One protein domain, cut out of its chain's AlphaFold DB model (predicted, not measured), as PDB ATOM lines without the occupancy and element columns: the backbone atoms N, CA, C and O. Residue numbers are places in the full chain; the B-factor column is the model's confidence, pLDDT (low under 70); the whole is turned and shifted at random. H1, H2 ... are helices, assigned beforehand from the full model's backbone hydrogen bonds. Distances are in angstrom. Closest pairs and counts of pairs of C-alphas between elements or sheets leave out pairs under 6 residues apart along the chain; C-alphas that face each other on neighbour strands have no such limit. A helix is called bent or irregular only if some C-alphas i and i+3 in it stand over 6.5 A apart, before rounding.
ATOM      1  N   THR A 170      74.536 -34.803 -20.958       73.81
ATOM      2  CA  THR A 170      75.011 -33.484 -20.519       73.81
ATOM      3  C   THR A 170      75.666 -33.527 -19.144       73.81
ATOM      4  O   THR A 170      76.517 -32.690 -18.850       73.81
ATOM      5  N   GLY A 171      75.349 -34.545 -18.337       80.31
ATOM      6  CA  GLY A 171      75.921 -34.730 -17.007       80.31
ATOM      7  C   GLY A 171      75.923 -36.183 -16.535       80.31
ATOM      8  O   GLY A 171      75.489 -37.098 -17.234       80.31
ATOM      9  N   VAL A 172      76.435 -36.405 -15.323       85.00
ATOM     10  CA  VAL A 172      76.513 -37.753 -14.734       85.00
ATOM     11  C   VAL A 172      75.153 -38.311 -14.324       85.00
ATOM     12  O   VAL A 172      74.985 -39.522 -14.339       85.00
ATOM     13  N   CYS A 173      74.159 -37.475 -14.023       82.12
ATOM     14  CA  CYS A 173      72.819 -37.964 -13.692       82.12
ATOM     15  C   CYS A 173      72.151 -38.657 -14.894       82.12
ATOM     16  O   CYS A 173      71.677 -39.777 -14.740       82.12
ATOM     17  N   ASP A 174      72.246 -38.082 -16.101       83.19
ATOM     18  CA  ASP A 174      71.799 -38.713 -17.359       83.19
ATOM     19  C   ASP A 174      72.491 -40.071 -17.605       83.19
ATOM     20  O   ASP A 174      71.935 -40.999 -18.192       83.19
ATOM     21  N   LEU A 175      73.743 -40.199 -17.151       89.06
ATOM     22  CA  LEU A 175      74.526 -41.422 -17.282       89.06
ATOM     23  C   LEU A 175      74.019 -42.539 -16.352       89.06
ATOM     24  O   LEU A 175      74.205 -43.707 -16.684       89.06
ATOM     25  N   ALA A 176      73.376 -42.223 -15.221       90.12
ATOM     26  CA  ALA A 176      72.895 -43.234 -14.277       90.12
ATOM     27  C   ALA A 176      71.836 -44.153 -14.904       90.12
ATOM     28  O   ALA A 176      71.915 -45.375 -14.750       90.12
ATOM     29  N   ASP A 177      70.901 -43.583 -15.665       86.94
ATOM     30  CA  ASP A 177      69.864 -44.346 -16.369       86.94
ATOM     31  C   ASP A 177      70.482 -45.291 -17.401       86.94
ATOM     32  O   ASP A 177      70.158 -46.480 -17.446       86.94
ATOM     33  N   LEU A 178      71.453 -44.793 -18.172       89.44
ATOM     34  CA  LEU A 178      72.184 -45.605 -19.141       89.44
ATOM     35  C   LEU A 178      73.002 -46.711 -18.457       89.44
ATOM     36  O   LEU A 178      73.057 -47.829 -18.951       89.44
ATOM     37  N   MET A 179      73.608 -46.441 -17.300       92.50
ATOM     38  CA  MET A 179      74.382 -47.433 -16.543       92.50
ATOM     39  C   MET A 179      73.537 -48.557 -15.948       92.50
ATOM     40  O   MET A 179      74.048 -49.658 -15.725       92.50
ATOM     41  N   ASN A 180      72.263 -48.278 -15.684       88.75
ATOM     42  CA  ASN A 180      71.292 -49.262 -15.228       88.75
ATOM     43  C   ASN A 180      70.628 -50.015 -16.395       88.75
ATOM     44  O   ASN A 180      69.918 -50.995 -16.154       88.75
ATOM     45  N   SER A 181      70.860 -49.607 -17.649       89.06
ATOM     46  CA  SER A 181      70.267 -50.273 -18.803       89.06
ATOM     47  C   SER A 181      70.859 -51.674 -19.017       89.06
ATOM     48  O   SER A 181      72.047 -51.922 -18.763       89.06
ATOM     49  N   PRO A 182      70.074 -52.611 -19.577       84.12
ATOM     50  CA  PRO A 182      70.631 -53.825 -20.152       84.12
ATOM     51  C   PRO A 182      71.709 -53.465 -21.186       84.12
ATOM     52  O   PRO A 182      71.595 -52.455 -21.880       84.12
ATOM     53  N   ARG A 183      72.759 -54.289 -21.285       90.94
ATOM     54  CA  ARG A 183      73.863 -54.124 -22.255       90.94
ATOM     55  C   ARG A 183      74.688 -52.838 -22.102       90.94
ATOM     56  O   ARG A 183      75.434 -52.483 -23.011       90.94
ATOM     57  N   PHE A 184      74.634 -52.171 -20.950       95.06
ATOM     58  CA  PHE A 184      75.593 -51.116 -20.644       95.06
ATOM     59  C   PHE A 184      77.033 -51.651 -20.594       95.06
ATOM     60  O   PHE A 184      77.322 -52.674 -19.955       95.06
ATOM     61  N   VAL A 185      77.963 -50.915 -21.203       95.75
ATOM     62  CA  VAL A 185      79.396 -51.205 -21.162       95.75
ATOM     63  C   VAL A 185      80.191 -50.012 -20.643       95.75
ATOM     64  O   VAL A 185      80.024 -48.871 -21.066       95.75
ATOM     65  N   PHE A 186      81.115 -50.283 -19.723       96.31
ATOM     66  CA  PHE A 186      82.033 -49.261 -19.239       96.31
ATOM     67  C   PHE A 186      83.086 -48.958 -20.291       96.31
ATOM     68  O   PHE A 186      83.792 -49.858 -20.733       96.31
ATOM     69  N   ASN A 187      83.269 -47.681 -20.601       95.31
ATOM     70  CA  ASN A 187      84.374 -47.230 -21.429       95.31
ATOM     71  C   ASN A 187      85.176 -46.123 -20.731       95.31
ATOM     72  O   ASN A 187      84.798 -45.619 -19.668       95.31
ATOM     73  N   THR A 188      86.310 -45.750 -21.321       92.75
ATOM     74  CA  THR A 188      87.199 -44.725 -20.755       92.75
ATOM     75  C   THR A 188      86.499 -43.385 -20.522       92.75
ATOM     76  O   THR A 188      86.761 -42.755 -19.499       92.75
ATOM     77  N   ARG A 189      85.592 -42.963 -21.413       89.88
ATOM     78  CA  ARG A 189      84.861 -41.689 -21.318       89.88
ATOM     79  C   ARG A 189      83.878 -41.681 -20.152       89.88
ATOM     80  O   ARG A 189      83.933 -40.752 -19.356       89.88
ATOM     81  N   VAL A 190      83.071 -42.730 -19.999       93.56
ATOM     82  CA  VAL A 190      82.135 -42.894 -18.868       93.56
ATOM     83  C   VAL A 190      82.862 -42.707 -17.538       93.56
ATOM     84  O   VAL A 190      82.449 -41.914 -16.698       93.56
ATOM     85  N   ILE A 191      83.977 -43.416 -17.345       95.38
ATOM     86  CA  ILE A 191      84.704 -43.370 -16.072       95.38
ATOM     87  C   ILE A 191      85.298 -41.978 -15.843       95.38
ATOM     88  O   ILE A 191      85.193 -41.447 -14.738       95.38
ATOM     89  N   LYS A 192      85.887 -41.363 -16.877       92.69
ATOM     90  CA  LYS A 192      86.424 -39.998 -16.785       92.69
ATOM     91  C   LYS A 192      85.339 -38.979 -16.454       92.69
ATOM     92  O   LYS A 192      85.596 -38.120 -15.622       92.69
ATOM     93  N   MET A 193      84.148 -39.090 -17.044       92.00
ATOM     94  CA  MET A 193      83.020 -38.205 -16.738       92.00
ATOM     95  C   MET A 193      82.626 -38.293 -15.267       92.00
ATOM     96  O   MET A 193      82.538 -37.266 -14.605       92.00
ATOM     97  N   VAL A 194      82.479 -39.508 -14.729       95.12
ATOM     98  CA  VAL A 194      82.150 -39.698 -13.307       95.12
ATOM     99  C   VAL A 194      83.247 -39.142 -12.398       95.12
ATOM    100  O   VAL A 194      82.960 -38.461 -11.418       95.12
ATOM    101  N   LEU A 195      84.517 -39.394 -12.719       95.56
ATOM    102  CA  LEU A 195      85.636 -38.907 -11.909       95.56
ATOM    103  C   LEU A 195      85.861 -37.395 -12.025       95.56
ATOM    104  O   LEU A 195      86.394 -36.802 -11.090       95.56
ATOM    105  N   ALA A 196      85.463 -36.775 -13.135       93.50
ATOM    106  CA  ALA A 196      85.581 -35.338 -13.376       93.50
ATOM    107  C   ALA A 196      84.370 -34.523 -12.898       93.50
ATOM    108  O   ALA A 196      84.445 -33.299 -12.933       93.50
ATOM    109  N   ALA A 197      83.281 -35.179 -12.492       94.06
ATOM    110  CA  ALA A 197      82.035 -34.522 -12.120       94.06
ATOM    111  C   ALA A 197      82.176 -33.604 -10.900       94.06
ATOM    112  O   ALA A 197      83.026 -33.814 -10.027       94.06
ATOM    113  N   ASP A 198      81.285 -32.623 -10.795       93.31
ATOM    114  CA  ASP A 198      81.139 -31.852  -9.571       93.31
ATOM    115  C   ASP A 198      80.743 -32.759  -8.405       93.31
ATOM    116  O   ASP A 198      80.020 -33.744  -8.553       93.31
ATOM    117  N   SER A 199      81.226 -32.434  -7.204       91.75
ATOM    118  CA  SER A 199      81.017 -33.308  -6.044       91.75
ATOM    119  C   SER A 199      79.549 -33.481  -5.679       91.75
ATOM    120  O   SER A 199      79.169 -34.540  -5.193       91.75
ATOM    121  N   HIS A 200      78.741 -32.442  -5.906       92.44
ATOM    122  CA  HIS A 200      77.307 -32.502  -5.659       92.44
ATOM    123  C   HIS A 200      76.633 -33.511  -6.594       92.44
ATOM    124  O   HIS A 200      75.921 -34.400  -6.129       92.44
ATOM    125  N   ASP A 201      76.939 -33.425  -7.888       93.62
ATOM    126  CA  ASP A 201      76.402 -34.325  -8.903       93.62
ATOM    127  C   ASP A 201      76.895 -35.755  -8.691       93.62
ATOM    128  O   ASP A 201      76.122 -36.698  -8.835       93.62
ATOM    129  N   LEU A 202      78.159 -35.936  -8.287       95.06
ATOM    130  CA  LEU A 202      78.682 -37.256  -7.938       95.06
ATOM    131  C   LEU A 202      77.920 -37.868  -6.762       95.06
ATOM    132  O   LEU A 202      77.563 -39.045  -6.820       95.06
ATOM    133  N   ASP A 203      77.692 -37.107  -5.690       93.31
ATOM    134  CA  ASP A 203      76.972 -37.622  -4.527       93.31
ATOM    135  C   ASP A 203      75.563 -38.072  -4.937       93.31
ATOM    136  O   ASP A 203      75.209 -39.221  -4.667       93.31
ATOM    137  N   GLN A 204      74.816 -37.252  -5.688       92.69
ATOM    138  CA  GLN A 204      73.509 -37.646  -6.234       92.69
ATOM    139  C   GLN A 204      73.610 -38.897  -7.115       92.69
ATOM    140  O   GLN A 204      72.925 -39.889  -6.867       92.69
ATOM    141  N   PHE A 205      74.517 -38.896  -8.089       94.38
ATOM    142  CA  PHE A 205      74.745 -40.004  -9.010       94.38
ATOM    143  C   PHE A 205      75.026 -41.326  -8.289       94.38
ATOM    144  O   PHE A 205      74.467 -42.364  -8.643       94.38
ATOM    145  N   THR A 206      75.851 -41.309  -7.239       94.50
ATOM    146  CA  THR A 206      76.171 -42.530  -6.486       94.50
ATOM    147  C   THR A 206      74.966 -43.114  -5.749       94.50
ATOM    148  O   THR A 206      74.933 -44.325  -5.543       94.50
ATOM    149  N   THR A 207      73.956 -42.304  -5.407       93.81
ATOM    150  CA  THR A 207      72.701 -42.813  -4.820       93.81
ATOM    151  C   THR A 207      71.807 -43.541  -5.825       93.81
ATOM    152  O   THR A 207      71.013 -44.388  -5.423       93.81
ATOM    153  N   LEU A 208      71.963 -43.263  -7.124       93.56
ATOM    154  CA  LEU A 208      71.162 -43.859  -8.200       93.56
ATOM    155  C   LEU A 208      71.721 -45.205  -8.687       93.56
ATOM    156  O   LEU A 208      71.089 -45.899  -9.486       93.56
ATOM    157  N   LEU A 209      72.919 -45.579  -8.233       93.44
ATOM    158  CA  LEU A 209      73.625 -46.764  -8.698       93.44
ATOM    159  C   LEU A 209      73.716 -47.840  -7.626       93.44
ATOM    160  O   LEU A 209      73.981 -47.592  -6.450       93.44
ATOM    161  N   SER A 210      73.608 -49.093  -8.064       92.56
ATOM    162  CA  SER A 210      73.887 -50.217  -7.180       92.56
ATOM    163  C   SER A 210      75.364 -50.244  -6.766       92.56
ATOM    164  O   SER A 210      76.275 -49.921  -7.539       92.56
ATOM    165  N   ARG A 211      75.635 -50.757  -5.561       91.75
ATOM    166  CA  ARG A 211      77.011 -50.968  -5.079       91.75
ATOM    167  C   ARG A 211      77.842 -51.841  -6.027       91.75
ATOM    168  O   ARG A 211      79.056 -51.665  -6.102       91.75
ATOM    169  N   SER A 212      77.212 -52.769  -6.754       93.75
ATOM    170  CA  SER A 212      77.885 -53.613  -7.751       93.75
ATOM    171  C   SER A 212      78.452 -52.783  -8.906       93.75
ATOM    172  O   SER A 212      79.636 -52.908  -9.233       93.75
ATOM    173  N   ILE A 213      77.638 -51.877  -9.460       94.94
ATOM    174  CA  ILE A 213      78.040 -50.960 -10.534       94.94
ATOM    175  C   ILE A 213      79.161 -50.037 -10.047       94.94
ATOM    176  O   ILE A 213      80.203 -49.955 -10.699       94.94
ATOM    177  N   LEU A 214      79.006 -49.427  -8.867       95.69
ATOM    178  CA  LEU A 214      80.039 -48.569  -8.272       95.69
ATOM    179  C   LEU A 214      81.353 -49.324  -8.026       95.69
ATOM    180  O   LEU A 214      82.432 -48.814  -8.318       95.69
ATOM    181  N   SER A 215      81.279 -50.570  -7.552       96.38
ATOM    182  CA  SER A 215      82.466 -51.407  -7.331       96.38
ATOM    183  C   SER A 215      83.169 -51.753  -8.642       96.38
ATOM    184  O   SER A 215      84.399 -51.797  -8.691       96.38
ATOM    185  N   LYS A 216      82.407 -51.994  -9.716       96.75
ATOM    186  CA  LYS A 216      82.963 -52.218 -11.055       96.75
ATOM    187  C   LYS A 216      83.629 -50.949 -11.589       96.75
ATOM    188  O   LYS A 216      84.771 -51.038 -12.030       96.75
ATOM    189  N   LEU A 217      82.976 -49.790 -11.475       97.06
ATOM    190  CA  LEU A 217      83.549 -48.488 -11.838       97.06
ATOM    191  C   LEU A 217      84.874 -48.248 -11.107       97.06
ATOM    192  O   LEU A 217      85.880 -47.960 -11.751       97.06
ATOM    193  N   TYR A 218      84.895 -48.443  -9.786       97.69
ATOM    194  CA  TYR A 218      86.095 -48.283  -8.966       97.69
ATOM    195  C   TYR A 218      87.249 -49.176  -9.438       97.69
ATOM    196  O   TYR A 218      88.352 -48.687  -9.668       97.69
ATOM    197  N   ARG A 219      87.003 -50.478  -9.645       97.56
ATOM    198  CA  ARG A 219      88.041 -51.414 -10.119       97.56
ATOM    199  C   ARG A 219      88.580 -51.037 -11.498       97.56
ATOM    200  O   ARG A 219      89.786 -51.110 -11.712       97.56
ATOM    201  N   LEU A 220      87.711 -50.607 -12.411       97.00
ATOM    202  CA  LEU A 220      88.126 -50.157 -13.740       97.00
ATOM    203  C   LEU A 220      88.938 -48.857 -13.669       97.00
ATOM    204  O   LEU A 220      89.926 -48.717 -14.386       97.00
ATOM    205  N   ALA A 221      88.574 -47.936 -12.772       96.31
ATOM    206  CA  ALA A 221      89.343 -46.722 -12.526       96.31
ATOM    207  C   ALA A 221      90.731 -47.016 -11.932       96.31
ATOM    208  O   ALA A 221      91.710 -46.386 -12.332       96.31
ATOM    209  N   VAL A 222      90.829 -47.992 -11.020       95.56
ATOM    210  CA  VAL A 222      92.112 -48.498 -10.506       95.56
ATOM    211  C   VAL A 222      92.952 -49.070 -11.644       95.56
ATOM    212  O   VAL A 222      94.092 -48.652 -11.808       95.56
ATOM    213  N   GLY A 223      92.388 -49.975 -12.451       93.25
ATOM    214  CA  GLY A 223      93.114 -50.645 -13.535       93.25
ATOM    215  C   GLY A 223      93.606 -49.703 -14.635       93.25
ATOM    216  O   GLY A 223      94.556 -50.029 -15.338       93.25
ATOM    217  N   ASN A 224      92.993 -48.525 -14.770       92.62
ATOM    218  CA  ASN A 224      93.405 -47.486 -15.714       92.62
ATOM    219  C   ASN A 224      94.215 -46.349 -15.057       92.62
ATOM    220  O   ASN A 224      94.291 -45.254 -15.616       92.62
ATOM    221  N   ASP A 225      94.758 -46.590 -13.857       92.62
ATOM    222  CA  ASP A 225      95.608 -45.676 -13.080       92.62
ATOM    223  C   ASP A 225      95.006 -44.296 -12.773       92.62
ATOM    224  O   ASP A 225      95.717 -43.347 -12.435       92.62
ATOM    225  N   TYR A 226      93.678 -44.158 -12.804       93.88
ATOM    226  CA  TYR A 226      93.035 -42.855 -12.612       93.88
ATOM    227  C   TYR A 226      93.216 -42.269 -11.206       93.88
ATOM    228  O   TYR A 226      93.113 -41.058 -11.033       93.88
ATOM    229  N   HIS A 227      93.568 -43.092 -10.219       93.12
ATOM    230  CA  HIS A 227      93.942 -42.646  -8.874       93.12
ATOM    231  C   HIS A 227      95.210 -41.775  -8.844       93.12
ATOM    232  O   HIS A 227      95.412 -41.022  -7.892       93.12
ATOM    233  N   ARG A 228      96.059 -41.859  -9.878       90.69
ATOM    234  CA  ARG A 228      97.301 -41.075 -10.002       90.69
ATOM    235  C   ARG A 228      97.073 -39.704 -10.643       90.69
ATOM    236  O   ARG A 228      97.989 -38.888 -10.681       90.69
ATOM    237  N   ILE A 229      95.868 -39.445 -11.150       89.88
ATOM    238  CA  ILE A 229      95.507 -38.182 -11.787       89.88
ATOM    239  C   ILE A 229      94.934 -37.252 -10.718       89.88
ATOM    240  O   ILE A 229      93.832 -37.475 -10.221       89.88
ATOM    241  N   SER A 230      95.659 -36.175 -10.404       89.19
ATOM    242  CA  SER A 230      95.293 -35.209  -9.350       89.19
ATOM    243  C   SER A 230      93.870 -34.658  -9.493       89.19
ATOM    244  O   SER A 230      93.162 -34.468  -8.509       89.19
ATOM    245  N   GLY A 231      93.422 -34.460 -10.734       89.25
ATOM    246  CA  GLY A 231      92.074 -34.000 -11.051       89.25
ATOM    247  C   GLY A 231      90.941 -34.960 -10.702       89.25
ATOM    248  O   GLY A 231      89.793 -34.532 -10.685       89.25
ATOM    249  N   TYR A 232      91.242 -36.234 -10.446       94.88
ATOM    250  CA  TYR A 232      90.257 -37.275 -10.150       94.88
ATOM    251  C   TYR A 232      90.304 -37.743  -8.696       94.88
ATOM    252  O   TYR A 232      89.357 -38.385  -8.246       94.88
ATOM    253  N   THR A 233      91.363 -37.417  -7.944       93.56
ATOM    254  CA  THR A 233      91.630 -37.965  -6.604       93.56
ATOM    255  C   THR A 233      90.442 -37.828  -5.652       93.56
ATOM    256  O   THR A 233      90.046 -38.810  -5.032       93.56
ATOM    257  N   ARG A 234      89.812 -36.647  -5.588       95.38
ATOM    258  CA  ARG A 234      88.668 -36.395  -4.694       95.38
ATOM    259  C   ARG A 234      87.509 -37.366  -4.946       95.38
ATOM    260  O   ARG A 234      87.030 -38.021  -4.023       95.38
ATOM    261  N   ASN A 235      87.071 -37.460  -6.197       96.88
ATOM    262  CA  ASN A 235      85.931 -38.287  -6.588       96.88
ATOM    263  C   ASN A 235      86.284 -39.778  -6.566       96.88
ATOM    264  O   ASN A 235      85.476 -40.606  -6.152       96.88
ATOM    265  N   PHE A 236      87.521 -40.117  -6.930       97.25
ATOM    266  CA  PHE A 236      88.060 -41.464  -6.800       97.25
ATOM    267  C   PHE A 236      88.003 -41.957  -5.344       97.25
ATOM    268  O   PHE A 236      87.481 -43.041  -5.075       97.25
ATOM    269  N   ASP A 237      88.478 -41.148  -4.395       96.69
ATOM    270  CA  ASP A 237      88.484 -41.478  -2.967       96.69
ATOM    271  C   ASP A 237      87.069 -41.557  -2.386       96.69
ATOM    272  O   ASP A 237      86.778 -42.434  -1.562       96.69
ATOM    273  N   ARG A 238      86.163 -40.689  -2.853       96.19
ATOM    274  CA  ARG A 238      84.744 -40.751  -2.496       96.19
ATOM    275  C   ARG A 238      84.138 -42.090  -2.908       96.19
ATOM    276  O   ARG A 238      83.593 -42.791  -2.053       96.19
ATOM    277  N   ILE A 239      84.301 -42.491  -4.167       96.69
ATOM    278  CA  ILE A 239      83.800 -43.776  -4.674       96.69
ATOM    279  C   ILE A 239      84.450 -44.943  -3.921       96.69
ATOM    280  O   ILE A 239      83.738 -45.860  -3.512       96.69
ATOM    281  N   ARG A 240      85.768 -44.886  -3.662       97.19
ATOM    282  CA  ARG A 240      86.480 -45.884  -2.844       97.19
ATOM    283  C   ARG A 240      85.780 -46.082  -1.503       97.19
ATOM    284  O   ARG A 240      85.438 -47.212  -1.172       97.19
ATOM    285  N   SER A 241      85.514 -44.997  -0.773       96.00
ATOM    286  CA  SER A 241      84.876 -45.063   0.550       96.00
ATOM    287  C   SER A 241      83.509 -45.759   0.517       96.00
ATOM    288  O   SER A 241      83.219 -46.579   1.389       96.00
ATOM    289  N   LEU A 242      82.705 -45.512  -0.521       94.62
ATOM    290  CA  LEU A 242      81.383 -46.122  -0.689       94.62
ATOM    291  C   LEU A 242      81.468 -47.626  -0.973       94.62
ATOM    292  O   LEU A 242      80.616 -48.398  -0.529       94.62
ATOM    293  N   VAL A 243      82.499 -48.069  -1.698       95.12
ATOM    294  CA  VAL A 243      82.633 -49.481  -2.086       95.12
ATOM    295  C   VAL A 243      83.418 -50.310  -1.072       95.12
ATOM    296  O   VAL A 243      83.177 -51.515  -0.994       95.12
ATOM    297  N   THR A 244      84.289 -49.703  -0.259       89.94
ATOM    298  CA  THR A 244      85.094 -50.406   0.759       89.94
ATOM    299  C   THR A 244      84.471 -50.416   2.153       89.94
ATOM    300  O   THR A 244      84.870 -51.239   2.973       89.94
ATOM    301  N   SER A 245      83.498 -49.548   2.446       79.25
ATOM    302  CA  SER A 245      82.845 -49.540   3.762       79.25
ATOM    303  C   SER A 245      82.037 -50.831   3.998       79.25
ATOM    304  O   SER A 245      81.374 -51.319   3.070       79.25
TER     305      SER A 245
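What this domain is: This is residues 170 to 245 of the 249 residues of the protein "PRTase ComF-like" of Verrucomicrobia bacterium (UniProt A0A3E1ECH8). Five short helices pack into a compact, rounded body: H1, H3 and H5 make a bent row running roughly the same way, and H4 and H2 cover its hollow side. H4, the longest helix, packs slantwise on H5, and H2 crosses near one end of H4. The printed part has 76 residues with five named helices, H1 to H5 in chain order, and no named strand: all helix. It is compact, with a radius of gyration of the C-alphas of 11.2 A and spans of 31 by 26 by 24 A.

Where its parts are: H4 is residues 211 to 223, 18.2 A long, with C-alpha 211 at (77.011, -50.968, -5.079). H5 is residues 233 to 244, 15.9 A, with C-alpha 244 at (85.094, -50.406, 0.759). H2 is residues 188 to 196, H3 199 to 207, and H1 172 to 180, with C-alpha 172 at (76.513, -37.753, -14.734). H1 is neither bent nor irregular, but only just: C-alphas 174 and 177 are 6.0 A apart.

How they stand to each other: H4 and H5 touch at a steep tilt of 49 degrees, opposite ways; their closest C-alphas, Ser 215 and Val 243, are 5.6 A apart. H4 only just touches H2, with 3 pairs of C-alphas within 8 A and residues 217 to 221 alone, about perpendicular at 77 degrees; closest are the C-alphas of Ile 191 and Ala 221, 6.7 A. H2 and H5 touch only at their ends, C-alphas of Leu 195 and Asn 235 at 5.4 A. H1 and H3 touch at a shallow tilt of 20 degrees, the same way, C-alphas of Cys 173 and Phe 205 closest at 5.5 A. H1 and H5 are apart. Each O i to N i+4 pair is within hydrogen-bond range in H2, H3, H4 and H5; in H1, 3 of 5 are.

The domain as a whole: The C-alphas farthest apart, of Pro 182 and Ser 230, are 32.7 A apart. The printed part has no cut and no long link. Mean pLDDT of the printed part is 92.5; no printed residue is under 70.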